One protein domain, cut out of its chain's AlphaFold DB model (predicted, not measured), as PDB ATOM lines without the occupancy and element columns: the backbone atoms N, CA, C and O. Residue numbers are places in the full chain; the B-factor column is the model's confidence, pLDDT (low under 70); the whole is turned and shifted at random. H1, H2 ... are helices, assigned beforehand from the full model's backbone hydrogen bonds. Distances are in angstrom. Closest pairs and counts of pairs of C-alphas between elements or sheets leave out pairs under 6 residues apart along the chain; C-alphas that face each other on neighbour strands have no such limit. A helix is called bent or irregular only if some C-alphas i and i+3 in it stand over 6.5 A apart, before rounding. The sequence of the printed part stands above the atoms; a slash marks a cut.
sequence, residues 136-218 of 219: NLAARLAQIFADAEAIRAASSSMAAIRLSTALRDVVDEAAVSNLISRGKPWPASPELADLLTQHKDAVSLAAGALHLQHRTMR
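This is residues 136 to 218 of the 219 residues of an uncharacterized protein of Sphingobium chlorophenolicum L-1 (UniProt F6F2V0). A helical hairpin, H1 and H2, has the short helix H3 on the other side of H1 from H2, beside the second half of H1, while H4 crosses the end of the hairpin where H1 ends and H2 begins. The 13-residue link, residues 177 to 189, folds back from the far end of H2 to H3. The printed part has 83 residues with four named helices, H1, H2, H3 and H4 in that order along the chain, and no named strand; its class is all helix. It is only just loose, close to compact, with a radius of gyration of the C-alphas of 14.4 A, and the C-alphas span 43 by 31 by 19 A.

H1, residues 136 to 155, is the longest helix with 20 residues; it begins with C-alpha 136 at (-53.273, -6.464, -4.820) and measures 28.5 A from first to last C-alpha. H2, residues 158 to 176, measures 27.6 A and ends with C-alpha 176 at (-61.692, 1.759, -15.058). H2 is neither bent nor irregular, but only just: C-alphas 166 and 169 are 6.4 A apart. H3, residues 190 to 198, measures 12.1 A. H4, residues 200 to 216, measures 24.7 A and ends with C-alpha 216 at (-31.449, -9.968, -40.400).

H1 is the hub, touching the three other helices. H1 and H2 form a helical hairpin; they touch, with the closest C-alphas those of Arg 152 and Ala 160, 5.1 A apart. They run opposite ways at a shallow tilt of 32 degrees, only just short of steep. H3 touches H1 at residues 147 to 154 alone, with the closest C-alphas those of Asp 147 and Leu 192, 7.1 A apart; the two run the same way at a shallow tilt of 9 degrees. H4 touches H1 at residues 154 to 155 alone and is about perpendicular to it, at 78 degrees; the closest C-alphas are those of Ser 155 and Ala 207, 4.7 A apart. Of these three touching pairs two are at a shallow tilt: the helix packing is mostly aligned, only just. H4 is close to but not clearly touching H2, and likewise H3; the closest C-alphas are those of Met 158 and His 211, 7.8 A, and of Leu 196 and Val 203, 7.2 A. H2 and H3 are apart. In H1, H3 and H4 every O i to N i+4 pair is within hydrogen-bond range; in H2, 13 of 15 are.

The two C-alphas farthest apart are those of Asn 178 and Thr 216, 44.3 A. The printed part has no cut. The link from H2 to H3 is long; those from H1 to H2 and from H3 to H4 are tight. The mean pLDDT of the printed part is 80.7, and residue 183, residues 204 to 215 and residues 217 to 218 are under 70.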
ATOM      1  N   ASN A 136     -54.667  -6.017  -4.875       91.12
ATOM      2  CA  ASN A 136     -53.273  -6.464  -4.820       91.12
ATOM      3  C   ASN A 136     -52.808  -7.053  -6.158       91.12
ATOM      4  O   ASN A 136     -51.699  -6.773  -6.612       91.12
ATOM      5  N   LEU A 137     -53.651  -7.863  -6.803       90.69
ATOM      6  CA  LEU A 137     -53.350  -8.428  -8.116       90.69
ATOM      7  C   LEU A 137     -53.252  -7.334  -9.184       90.69
ATOM      8  O   LEU A 137     -52.300  -7.329  -9.962       90.69
ATOM      9  N   ALA A 138     -54.188  -6.384  -9.186       90.56
ATOM     10  CA  ALA A 138     -54.173  -5.252 -10.103       90.56
ATOM     11  C   ALA A 138     -52.920  -4.378  -9.917       90.56
ATOM     12  O   ALA A 138     -52.291  -3.991 -10.899       90.56
ATOM     13  N   ALA A 139     -52.493  -4.139  -8.672       89.88
ATOM     14  CA  ALA A 139     -51.249  -3.428  -8.379       89.88
ATOM     15  C   ALA A 139     -50.013  -4.172  -8.914       89.88
ATOM     16  O   ALA A 139     -49.135  -3.557  -9.518       89.88
ATOM     17  N   ARG A 140     -49.958  -5.503  -8.765       91.00
ATOM     18  CA  ARG A 140     -48.880  -6.328  -9.340       91.00
ATOM     19  C   ARG A 140     -48.871  -6.288 -10.868       91.00
ATOM     20  O   ARG A 140     -47.801  -6.216 -11.459       91.00
ATOM     21  N   LEU A 141     -50.038  -6.314 -11.511       90.88
ATOM     22  CA  LEU A 141     -50.140  -6.186 -12.968       90.88
ATOM     23  C   LEU A 141     -49.651  -4.815 -13.453       90.88
ATOM     24  O   LEU A 141     -48.879  -4.756 -14.407       90.88
ATOM     25  N   ALA A 142     -50.028  -3.733 -12.764       90.25
ATOM     26  CA  ALA A 142     -49.538  -2.387 -13.064       90.25
ATOM     27  C   ALA A 142     -48.008  -2.287 -12.927       90.25
ATOM     28  O   ALA A 142     -47.353  -1.674 -13.768       90.25
ATOM     29  N   GLN A 143     -47.437  -2.948 -11.914       92.12
ATOM     30  CA  GLN A 143     -45.992  -3.038 -11.710       92.12
ATOM     31  C   GLN A 143     -45.287  -3.763 -12.866       92.12
ATOM     32  O   GLN A 143     -44.327  -3.248 -13.428       92.12
ATOM     33  N   ILE A 144     -45.792  -4.932 -13.275       90.25
ATOM     34  CA  ILE A 144     -45.227  -5.702 -14.398       90.25
ATOM     35  C   ILE A 144     -45.319  -4.908 -15.708       90.25
ATOM     36  O   ILE A 144     -44.388  -4.928 -16.514       90.25
ATOM     37  N   PHE A 145     -46.427  -4.199 -15.931       90.06
ATOM     38  CA  PHE A 145     -46.554  -3.305 -17.077       90.06
ATOM     39  C   PHE A 145     -45.497  -2.191 -17.039       90.06
ATOM     40  O   PHE A 145     -44.834  -1.958 -18.050       90.06
ATOM     41  N   ALA A 146     -45.310  -1.532 -15.890       89.38
ATOM     42  CA  ALA A 146     -44.306  -0.482 -15.724       89.38
ATOM     43  C   ALA A 146     -42.888  -1.001 -16.006       89.38
ATOM     44  O   ALA A 146     -42.110  -0.340 -16.693       89.38
ATOM     45  N   ASP A 147     -42.585  -2.216 -15.553       89.56
ATOM     46  CA  ASP A 147     -41.311  -2.890 -15.790       89.56
ATOM     47  C   ASP A 147     -41.094  -3.185 -17.277       89.56
ATOM     48  O   ASP A 147     -40.036  -2.885 -17.836       89.56
ATOM     49  N   ALA A 148     -42.115  -3.715 -17.957       87.38
ATOM     50  CA  ALA A 148     -42.068  -3.956 -19.396       87.38
ATOM     51  C   ALA A 148     -41.871  -2.651 -20.186       87.38
ATOM     52  O   ALA A 148     -41.104  -2.623 -21.150       87.38
ATOM     53  N   GLU A 149     -42.518  -1.564 -19.763       86.62
ATOM     54  CA  GLU A 149     -42.387  -0.238 -20.368       86.62
ATOM     55  C   GLU A 149     -40.993   0.371 -20.126       86.62
ATOM     56  O   GLU A 149     -40.406   0.956 -21.041       86.62
ATOM     57  N   ALA A 150     -40.416   0.179 -18.937       86.38
ATOM     58  CA  ALA A 150     -39.055   0.601 -18.614       86.38
ATOM     59  C   ALA A 150     -38.016  -0.161 -19.450       86.38
ATOM     60  O   ALA A 150     -37.130   0.450 -20.055       86.38
ATOM     61  N   ILE A 151     -38.165  -1.485 -19.578       83.88
ATOM     62  CA  ILE A 151     -37.319  -2.310 -20.452       83.88
ATOM     63  C   ILE A 151     -37.479  -1.871 -21.908       83.88
ATOM     64  O   ILE A 151     -36.482  -1.733 -22.621       83.88
ATOM     65  N   ARG A 152     -38.713  -1.618 -22.362       84.12
ATOM     66  CA  ARG A 152     -38.997  -1.102 -23.706       84.12
ATOM     67  C   ARG A 152     -38.247   0.202 -23.961       84.12
ATOM     68  O   ARG A 152     -37.590   0.319 -24.991       84.12
ATOM     69  N   ALA A 153     -38.324   1.155 -23.034       83.06
ATOM     70  CA  ALA A 153     -37.660   2.449 -23.150       83.06
ATOM     71  C   ALA A 153     -36.127   2.327 -23.145       83.06
ATOM     72  O   ALA A 153     -35.460   3.009 -23.917       83.06
ATOM     73  N   ALA A 154     -35.570   1.436 -22.321       81.75
ATOM     74  CA  ALA A 154     -34.125   1.248 -22.209       81.75
ATOM     75  C   ALA A 154     -33.508   0.462 -23.381       81.75
ATOM     76  O   ALA A 154     -32.342   0.670 -23.708       81.75
ATOM     77  N   SER A 155     -34.271  -0.449 -24.002       78.12
ATOM     78  CA  SER A 155     -33.734  -1.436 -24.952       78.12
ATOM     79  C   SER A 155     -34.376  -1.448 -26.343       78.12
ATOM     80  O   SER A 155     -33.928  -2.187 -27.212       78.12
ATOM     81  N   SER A 156     -35.458  -0.704 -26.594       71.38
ATOM     82  CA  SER A 156     -36.209  -0.773 -27.866       71.38
ATOM     83  C   SER A 156     -36.571  -2.210 -28.316       71.38
ATOM     84  O   SER A 156     -36.765  -2.479 -29.504       71.38
ATOM     85  N   SER A 157     -36.653  -3.164 -27.377       74.44
ATOM     86  CA  SER A 157     -36.888  -4.580 -27.667       74.44
ATOM     87  C   SER A 157     -38.312  -4.824 -28.167       74.44
ATOM     88  O   SER A 157     -39.288  -4.510 -27.487       74.44
ATOM     89  N   MET A 158     -38.450  -5.471 -29.329       73.12
ATOM     90  CA  MET A 158     -39.751  -5.805 -29.926       73.12
ATOM     91  C   MET A 158     -40.607  -6.714 -29.029       73.12
ATOM     92  O   MET A 158     -41.834  -6.620 -29.039       73.12
ATOM     93  N   ALA A 159     -39.972  -7.586 -28.240       73.19
ATOM     94  CA  ALA A 159     -40.669  -8.433 -27.277       73.19
ATOM     95  C   ALA A 159     -41.258  -7.601 -26.124       73.19
ATOM     96  O   ALA A 159     -42.426  -7.776 -25.781       73.19
ATOM     97  N   ALA A 160     -40.488  -6.643 -25.596       75.75
ATOM     98  CA  ALA A 160     -40.954  -5.715 -24.566       75.75
ATOM     99  C   ALA A 160     -42.067  -4.788 -25.089       75.75
ATOM    100  O   ALA A 160     -43.042  -4.560 -24.381       75.75
ATOM    101  N   ILE A 161     -41.981  -4.333 -26.350       80.00
ATOM    102  CA  ILE A 161     -43.047  -3.556 -27.016       80.00
ATOM    103  C   ILE A 161     -44.369  -4.336 -27.034       80.00
ATOM    104  O   ILE A 161     -45.415  -3.795 -26.674       80.00
ATOM    105  N   ARG A 162     -44.334  -5.605 -27.462       82.69
ATOM    106  CA  ARG A 162     -45.534  -6.455 -27.535       82.69
ATOM    107  C   ARG A 162     -46.123  -6.713 -26.154       82.69
ATOM    108  O   ARG A 162     -47.334  -6.602 -25.995       82.69
ATOM    109  N   LEU A 163     -45.275  -7.028 -25.174       83.31
ATOM    110  CA  LEU A 163     -45.712  -7.279 -23.805       83.31
ATOM    111  C   LEU A 163     -46.341  -6.033 -23.176       83.31
ATOM    112  O   LEU A 163     -47.436  -6.131 -22.631       83.31
ATOM    113  N   SER A 164     -45.694  -4.867 -23.279       85.94
ATOM    114  CA  SER A 164     -46.235  -3.648 -22.673       85.94
ATOM    115  C   SER A 164     -47.546  -3.233 -23.339       85.94
ATOM    116  O   SER A 164     -48.502  -2.902 -22.650       85.94
ATOM    117  N   THR A 165     -47.659  -3.380 -24.662       86.94
ATOM    118  CA  THR A 165     -48.911  -3.102 -25.382       86.94
ATOM    119  C   THR A 165     -50.033  -4.046 -24.946       86.94
ATOM    120  O   THR A 165     -51.124  -3.579 -24.651       86.94
ATOM    121  N   ALA A 166     -49.765  -5.351 -24.836       87.44
ATOM    122  CA  ALA A 166     -50.760  -6.329 -24.389       87.44
ATOM    123  C   ALA A 166     -51.212  -6.102 -22.935       87.44
ATOM    124  O   ALA A 166     -52.376  -6.308 -22.604       87.44
ATOM    125  N   LEU A 167     -50.298  -5.679 -22.058       89.81
ATOM    126  CA  LEU A 167     -50.612  -5.400 -20.658       89.81
ATOM    127  C   LEU A 167     -51.334  -4.061 -20.463       89.81
ATOM    128  O   LEU A 167     -52.053  -3.914 -19.479       89.81
ATOM    129  N   ARG A 168     -51.167  -3.105 -21.383       89.56
ATOM    130  CA  ARG A 168     -51.773  -1.772 -21.288       89.56
ATOM    131  C   ARG A 168     -53.284  -1.844 -21.118       89.56
ATOM    132  O   ARG A 168     -53.806  -1.268 -20.173       89.56
ATOM    133  N   ASP A 169     -53.947  -2.600 -21.986       89.12
ATOM    134  CA  ASP A 169     -55.408  -2.694 -22.004       89.12
ATOM    135  C   ASP A 169     -55.941  -3.306 -20.698       89.12
ATOM    136  O   ASP A 169     -56.908  -2.813 -20.122       89.12
ATOM    137  N   VAL A 170     -55.250  -4.325 -20.169       87.94
ATOM    138  CA  VAL A 170     -55.603  -4.989 -18.900       87.94
ATOM    139  C   VAL A 170     -55.454  -4.037 -17.712       87.94
ATOM    140  O   VAL A 170     -56.288  -4.013 -16.806       87.94
ATOM    141  N   VAL A 171     -54.383  -3.241 -17.694       89.75
ATOM    142  CA  VAL A 171     -54.148  -2.265 -16.625       89.75
ATOM    143  C   VAL A 171     -55.135  -1.096 -16.737       89.75
ATOM    144  O   VAL A 171     -55.669  -0.652 -15.718       89.75
ATOM    145  N   ASP A 172     -55.453  -0.642 -17.949       89.75
ATOM    146  CA  ASP A 172     -56.452   0.403 -18.182       89.75
ATOM    147  C   ASP A 172     -57.852  -0.043 -17.728       89.75
ATOM    148  O   ASP A 172     -58.554   0.731 -17.069       89.75
ATOM    149  N   GLU A 173     -58.236  -1.297 -17.986       88.44
ATOM    150  CA  GLU A 173     -59.479  -1.903 -17.491       88.44
ATOM    151  C   GLU A 173     -59.506  -1.997 -15.955       88.44
ATOM    152  O   GLU A 173     -60.485  -1.594 -15.313       88.44
ATOM    153  N   ALA A 174     -58.407  -2.436 -15.334       88.69
ATOM    154  CA  ALA A 174     -58.279  -2.440 -13.876       88.69
ATOM    155  C   ALA A 174     -58.407  -1.020 -13.288       88.69
ATOM    156  O   ALA A 174     -58.977  -0.826 -12.210       88.69
ATOM    157  N   ALA A 175     -57.930  -0.011 -14.019       87.56
ATOM    158  CA  ALA A 175     -58.070   1.388 -13.653       87.56
ATOM    159  C   ALA A 175     -59.491   1.931 -13.893       87.56
ATOM    160  O   ALA A 175     -59.920   2.808 -13.147       87.56
ATOM    161  N   VAL A 176     -60.238   1.468 -14.914       89.38
ATOM    162  CA  VAL A 176     -61.692   1.759 -15.058       89.38
ATOM    163  C   VAL A 176     -62.429   1.261 -13.818       89.38
ATOM    164  O   VAL A 176     -63.275   1.958 -13.267       89.38
ATOM    165  N   SER A 177     -62.055   0.069 -13.361       86.75
ATOM    166  CA  SER A 177     -62.686  -0.629 -12.242       86.75
ATOM    167  C   SER A 177     -62.271  -0.094 -10.864       86.75
ATOM    168  O   SER A 177     -62.600  -0.700  -9.849       86.75
ATOM    169  N   ASN A 178     -61.540   1.028 -10.797       87.88
ATOM    170  CA  ASN A 178     -61.030   1.641  -9.561       87.88
ATOM    171  C   ASN A 178     -60.168   0.709  -8.682       87.88
ATOM    172  O   ASN A 178     -59.982   0.973  -7.486       87.88
ATOM    173  N   LEU A 179     -59.620  -0.368  -9.256       88.75
ATOM    174  CA  LEU A 179     -58.720  -1.280  -8.544       88.75
ATOM    175  C   LEU A 179     -57.330  -0.660  -8.363       88.75
ATOM    176  O   LEU A 179     -56.653  -0.939  -7.375       88.75
ATOM    177  N   ILE A 180     -56.934   0.216  -9.289       88.00
ATOM    178  CA  ILE A 180     -55.695   1.002  -9.258       88.00
ATOM    179  C   ILE A 180     -55.973   2.468  -9.615       88.00
ATOM    180  O   ILE A 180     -56.967   2.790 -10.264       88.00
ATOM    181  N   SER A 181     -55.097   3.380  -9.184       83.50
ATOM    182  CA  SER A 181     -55.269   4.818  -9.420       83.50
ATOM    183  C   SER A 181     -54.989   5.216 -10.871       83.50
ATOM    184  O   SER A 181     -53.925   4.920 -11.412       83.50
ATOM    185  N   ARG A 182     -55.914   5.981 -11.460       75.31
ATOM    186  CA  ARG A 182     -55.720   6.653 -12.751       75.31
ATOM    187  C   ARG A 182     -54.852   7.902 -12.608       75.31
ATOM    188  O   ARG A 182     -54.965   8.636 -11.631       75.31
ATOM    189  N   GLY A 183     -54.021   8.163 -13.614       67.62
ATOM    190  CA  GLY A 183     -53.326   9.445 -13.779       67.62
ATOM    191  C   GLY A 183     -52.008   9.605 -13.019       67.62
ATOM    192  O   GLY A 183     -51.382  10.655 -13.132       67.62
ATOM    193  N   LYS A 184     -51.550   8.585 -12.283       71.31
ATOM    194  CA  LYS A 184     -50.176   8.542 -11.761       71.31
ATOM    195  C   LYS A 184     -49.336   7.587 -12.613       71.31
ATOM    196  O   LYS A 184     -49.835   6.509 -12.932       71.31
ATOM    197  N   PRO A 185     -48.091   7.950 -12.974       74.50
ATOM    198  CA  PRO A 185     -47.183   7.003 -13.601       74.50
ATOM    199  C   PRO A 185     -46.946   5.831 -12.646       74.50
ATOM    200  O   PRO A 185     -46.705   6.031 -11.453       74.50
ATOM    201  N   TRP A 186     -47.050   4.612 -13.171       83.19
ATOM    202  CA  TRP A 186     -46.769   3.409 -12.402       83.19
ATOM    203  C   TRP A 186     -45.250   3.275 -12.257       83.19
ATOM    204  O   TRP A 186     -44.551   3.273 -13.274       83.19
ATOM    205  N   PRO A 187     -44.717   3.242 -11.025       83.62
ATOM    206  CA  PRO A 187     -43.283   3.090 -10.829       83.62
ATOM    207  C   PRO A 187     -42.859   1.708 -11.327       83.62
ATOM    208  O   PRO A 187     -43.586   0.746 -11.109       83.62
ATOM    209  N   ALA A 188     -41.706   1.607 -11.989       86.62
ATOM    210  CA  ALA A 188     -41.054   0.321 -12.237       86.62
ATOM    211  C   ALA A 188     -40.489  -0.249 -10.922       86.62
ATOM    212  O   ALA A 188     -40.371   0.475  -9.927       86.62
ATOM    213  N   SER A 189     -40.172  -1.541 -10.904       88.06
ATOM    214  CA  SER A 189     -39.714  -2.226  -9.707       88.06
ATOM    215  C   SER A 189     -38.368  -1.633  -9.307       88.06
ATOM    216  O   SER A 189     -37.543  -1.366 -10.188       88.06
ATOM    217  N   PRO A 190     -38.132  -1.375  -8.009       84.69
ATOM    218  CA  PRO A 190     -36.887  -0.762  -7.553       84.69
ATOM    219  C   PRO A 190     -35.659  -1.537  -8.032       84.69
ATOM    220  O   PRO A 190     -34.704  -0.944  -8.519       84.69
ATOM    221  N   GLU A 191     -35.729  -2.867  -7.996       85.25
ATOM    222  CA  GLU A 191     -34.655  -3.753  -8.434       85.25
ATOM    223  C   GLU A 191     -34.359  -3.593  -9.932       85.25
ATOM    224  O   GLU A 191     -33.197  -3.542 -10.336       85.25
ATOM    225  N   LEU A 192     -35.397  -3.477 -10.770       84.94
ATOM    226  CA  LEU A 192     -35.228  -3.240 -12.202       84.94
ATOM    227  C   LEU A 192     -34.729  -1.820 -12.480       84.94
ATOM    228  O   LEU A 192     -33.873  -1.639 -13.344       84.94
ATOM    229  N   ALA A 193     -35.247  -0.820 -11.770       84.62
ATOM    230  CA  ALA A 193     -34.805   0.563 -11.898       84.62
ATOM    231  C   ALA A 193     -33.312   0.697 -11.561       84.62
ATOM    232  O   ALA A 193     -32.566   1.321 -12.322       84.62
ATOM    233  N   ASP A 194     -32.860   0.050 -10.486       85.44
ATOM    234  CA  ASP A 194     -31.454   0.001 -10.089       85.44
ATOM    235  C   ASP A 194     -30.604  -0.713 -11.144       85.44
ATOM    236  O   ASP A 194     -29.576  -0.183 -11.570       85.44
ATOM    237  N   LEU A 195     -31.055  -1.869 -11.640       83.50
ATOM    238  CA  LEU A 195     -30.336  -2.650 -12.649       83.50
ATOM    239  C   LEU A 195     -30.189  -1.879 -13.971       83.50
ATOM    240  O   LEU A 195     -29.097  -1.815 -14.540       83.50
ATOM    241  N   LEU A 196     -31.264  -1.240 -14.444       82.62
ATOM    242  CA  LEU A 196     -31.244  -0.407 -15.650       82.62
ATOM    243  C   LEU A 196     -30.357   0.834 -15.478       82.62
ATOM    244  O   LEU A 196     -29.710   1.260 -16.435       82.62
ATOM    245  N   THR A 197     -30.298   1.397 -14.270       82.81
ATOM    246  CA  THR A 197     -29.452   2.559 -13.966       82.81
ATOM    247  C   THR A 197     -27.974   2.176 -13.913       82.81
ATOM    248  O   THR A 197     -27.145   2.858 -14.513       82.81
ATOM    249  N   GLN A 198     -27.637   1.065 -13.251       84.94
ATOM    250  CA  GLN A 198     -26.259   0.586 -13.092       84.94
ATOM    251  C   GLN A 198     -25.652   0.060 -14.401       84.94
ATOM    252  O   GLN A 198     -24.438   0.136 -14.589       84.94
ATOM    253  N   HIS A 199     -26.474  -0.448 -15.324       81.56
ATOM    254  CA  HIS A 199     -26.008  -1.105 -16.551       81.56
ATOM    255  C   HIS A 199     -26.499  -0.442 -17.843       81.56
ATOM    256  O   HIS A 199     -26.590  -1.101 -18.881       81.56
ATOM    257  N   LYS A 200     -26.787   0.863 -17.809       75.12
ATOM    258  CA  LYS A 200     -27.389   1.613 -18.924       75.12
ATOM    259  C   LYS A 200     -26.708   1.374 -20.281       75.12
ATOM    260  O   LYS A 200     -27.389   1.095 -21.269       75.12
ATOM    261  N   ASP A 201     -25.377   1.416 -20.318       75.38
ATOM    262  CA  ASP A 201     -24.602   1.245 -21.555       75.38
ATOM    263  C   ASP A 201     -24.656  -0.198 -22.075       75.38
ATOM    264  O   ASP A 201     -24.838  -0.431 -23.272       75.38
ATOM    265  N   ALA A 202     -24.575  -1.183 -21.176       74.38
ATOM    266  CA  ALA A 202     -24.667  -2.598 -21.523       74.38
ATOM    267  C   ALA A 202     -26.065  -2.967 -22.047       74.38
ATOM    268  O   ALA A 202     -26.184  -3.717 -23.016       74.38
ATOM    269  N   VAL A 203     -27.121  -2.395 -21.457       72.00
ATOM    270  CA  VAL A 203     -28.508  -2.587 -21.905       72.00
ATOM    271  C   VAL A 203     -28.722  -1.983 -23.295       72.00
ATOM    272  O   VAL A 203     -29.294  -2.651 -24.155       72.00
ATOM    273  N   SER A 204     -28.209  -0.774 -23.556       68.94
ATOM    274  CA  SER A 204     -28.265  -0.150 -24.890       68.94
ATOM    275  C   SER A 204     -27.482  -0.929 -25.955       68.94
ATOM    276  O   SER A 204     -27.946  -1.072 -27.087       68.94
ATOM    277  N   LEU A 205     -26.315  -1.478 -25.608       69.62
ATOM    278  CA  LEU A 205     -25.520  -2.297 -26.527       69.62
ATOM    279  C   LEU A 205     -26.201  -3.635 -26.850       69.62
ATOM    280  O   LEU A 205     -26.324  -3.998 -28.022       69.62
ATOM    281  N   ALA A 206     -26.692  -4.350 -25.834       68.62
ATOM    282  CA  ALA A 206     -27.400  -5.620 -26.012       68.62
ATOM    283  C   ALA A 206     -28.694  -5.449 -26.825       68.62
ATOM    284  O   ALA A 206     -29.011  -6.262 -27.694       68.62
ATOM    285  N   ALA A 207     -29.408  -4.352 -26.587       65.12
ATOM    286  CA  ALA A 207     -30.566  -3.920 -27.355       65.12
ATOM    287  C   ALA A 207     -30.267  -3.724 -28.844       65.12
ATOM    288  O   ALA A 207     -30.965  -4.275 -29.701       65.12
ATOM    289  N   GLY A 208     -29.210  -2.965 -29.151       64.06
ATOM    290  CA  GLY A 208     -28.761  -2.740 -30.523       64.06
ATOM    291  C   GLY A 208     -28.429  -4.052 -31.237       64.06
ATOM    292  O   GLY A 208     -28.878  -4.271 -32.363       64.06
ATOM    293  N   ALA A 209     -27.717  -4.957 -30.556       65.94
ATOM    294  CA  ALA A 209     -27.356  -6.270 -31.090       65.94
ATOM    295  C   ALA A 209     -28.585  -7.156 -31.373       65.94
ATOM    296  O   ALA A 209     -28.711  -7.705 -32.468       65.94
ATOM    297  N   LEU A 210     -29.530  -7.239 -30.431       63.72
ATOM    298  CA  LEU A 210     -30.775  -7.995 -30.603       63.72
ATOM    299  C   LEU A 210     -31.645  -7.433 -31.732       63.72
ATOM    300  O   LEU A 210     -32.229  -8.200 -32.497       63.72
ATOM    301  N   HIS A 211     -31.729  -6.107 -31.868       62.56
ATOM    302  CA  HIS A 211     -32.509  -5.475 -32.932       62.56
ATOM    303  C   HIS A 211     -31.911  -5.745 -34.322       62.56
ATOM    304  O   HIS A 211     -32.643  -6.075 -35.259       62.56
ATOM    305  N   LEU A 212     -30.580  -5.680 -34.444       65.44
ATOM    306  CA  LEU A 212     -29.853  -6.061 -35.658       65.44
ATOM    307  C   LEU A 212     -30.089  -7.531 -36.022       65.44
ATOM    308  O   LEU A 212     -30.437  -7.819 -37.165       65.44
ATOM    309  N   GLN A 213     -29.980  -8.438 -35.048       68.94
ATOM    310  CA  GLN A 213     -30.196  -9.875 -35.243       68.94
ATOM    311  C   GLN A 213     -31.639 -10.202 -35.667       68.94
ATOM    312  O   GLN A 213     -31.873 -11.047 -36.530       68.94
ATOM    313  N   HIS A 214     -32.632  -9.506 -35.110       59.94
ATOM    314  CA  HIS A 214     -34.032  -9.695 -35.496       59.94
ATOM    315  C   HIS A 214     -34.356  -9.141 -36.889       59.94
ATOM    316  O   HIS A 214     -35.251  -9.662 -37.558       59.94
ATOM    317  N   ARG A 215     -33.664  -8.078 -37.320       64.12
ATOM    318  CA  ARG A 215     -33.825  -7.493 -38.656       64.12
ATOM    319  C   ARG A 215     -33.230  -8.398 -39.734       64.12
ATOM    320  O   ARG A 215     -33.856  -8.557 -40.775       64.12
ATOM    321  N   THR A 216     -32.080  -9.017 -39.472       70.81
ATOM    322  CA  THR A 216     -31.449  -9.968 -40.400       70.81
ATOM    323  C   THR A 216     -32.196 -11.295 -40.507       70.81
ATOM    324  O   THR A 216     -32.188 -11.882 -41.575       70.81
ATOM    325  N   MET A 217     -32.897 -11.749 -39.462       64.62
ATOM    326  CA  MET A 217     -33.732 -12.965 -39.519       64.62
ATOM    327  C   MET A 217     -35.087 -12.787 -40.232       64.62
ATOM    328  O   MET A 217     -35.803 -13.767 -40.428       64.62
ATOM    329  N   ARG A 218     -35.491 -11.552 -40.558       52.62
ATOM    330  CA  ARG A 218     -36.758 -11.249 -41.257       52.62
ATOM    331  C   ARG A 218     -36.578 -10.868 -42.732       52.62
ATOM    332  O   ARG A 218     -37.588 -10.632 -43.394       52.62
TER     333      ARG A 218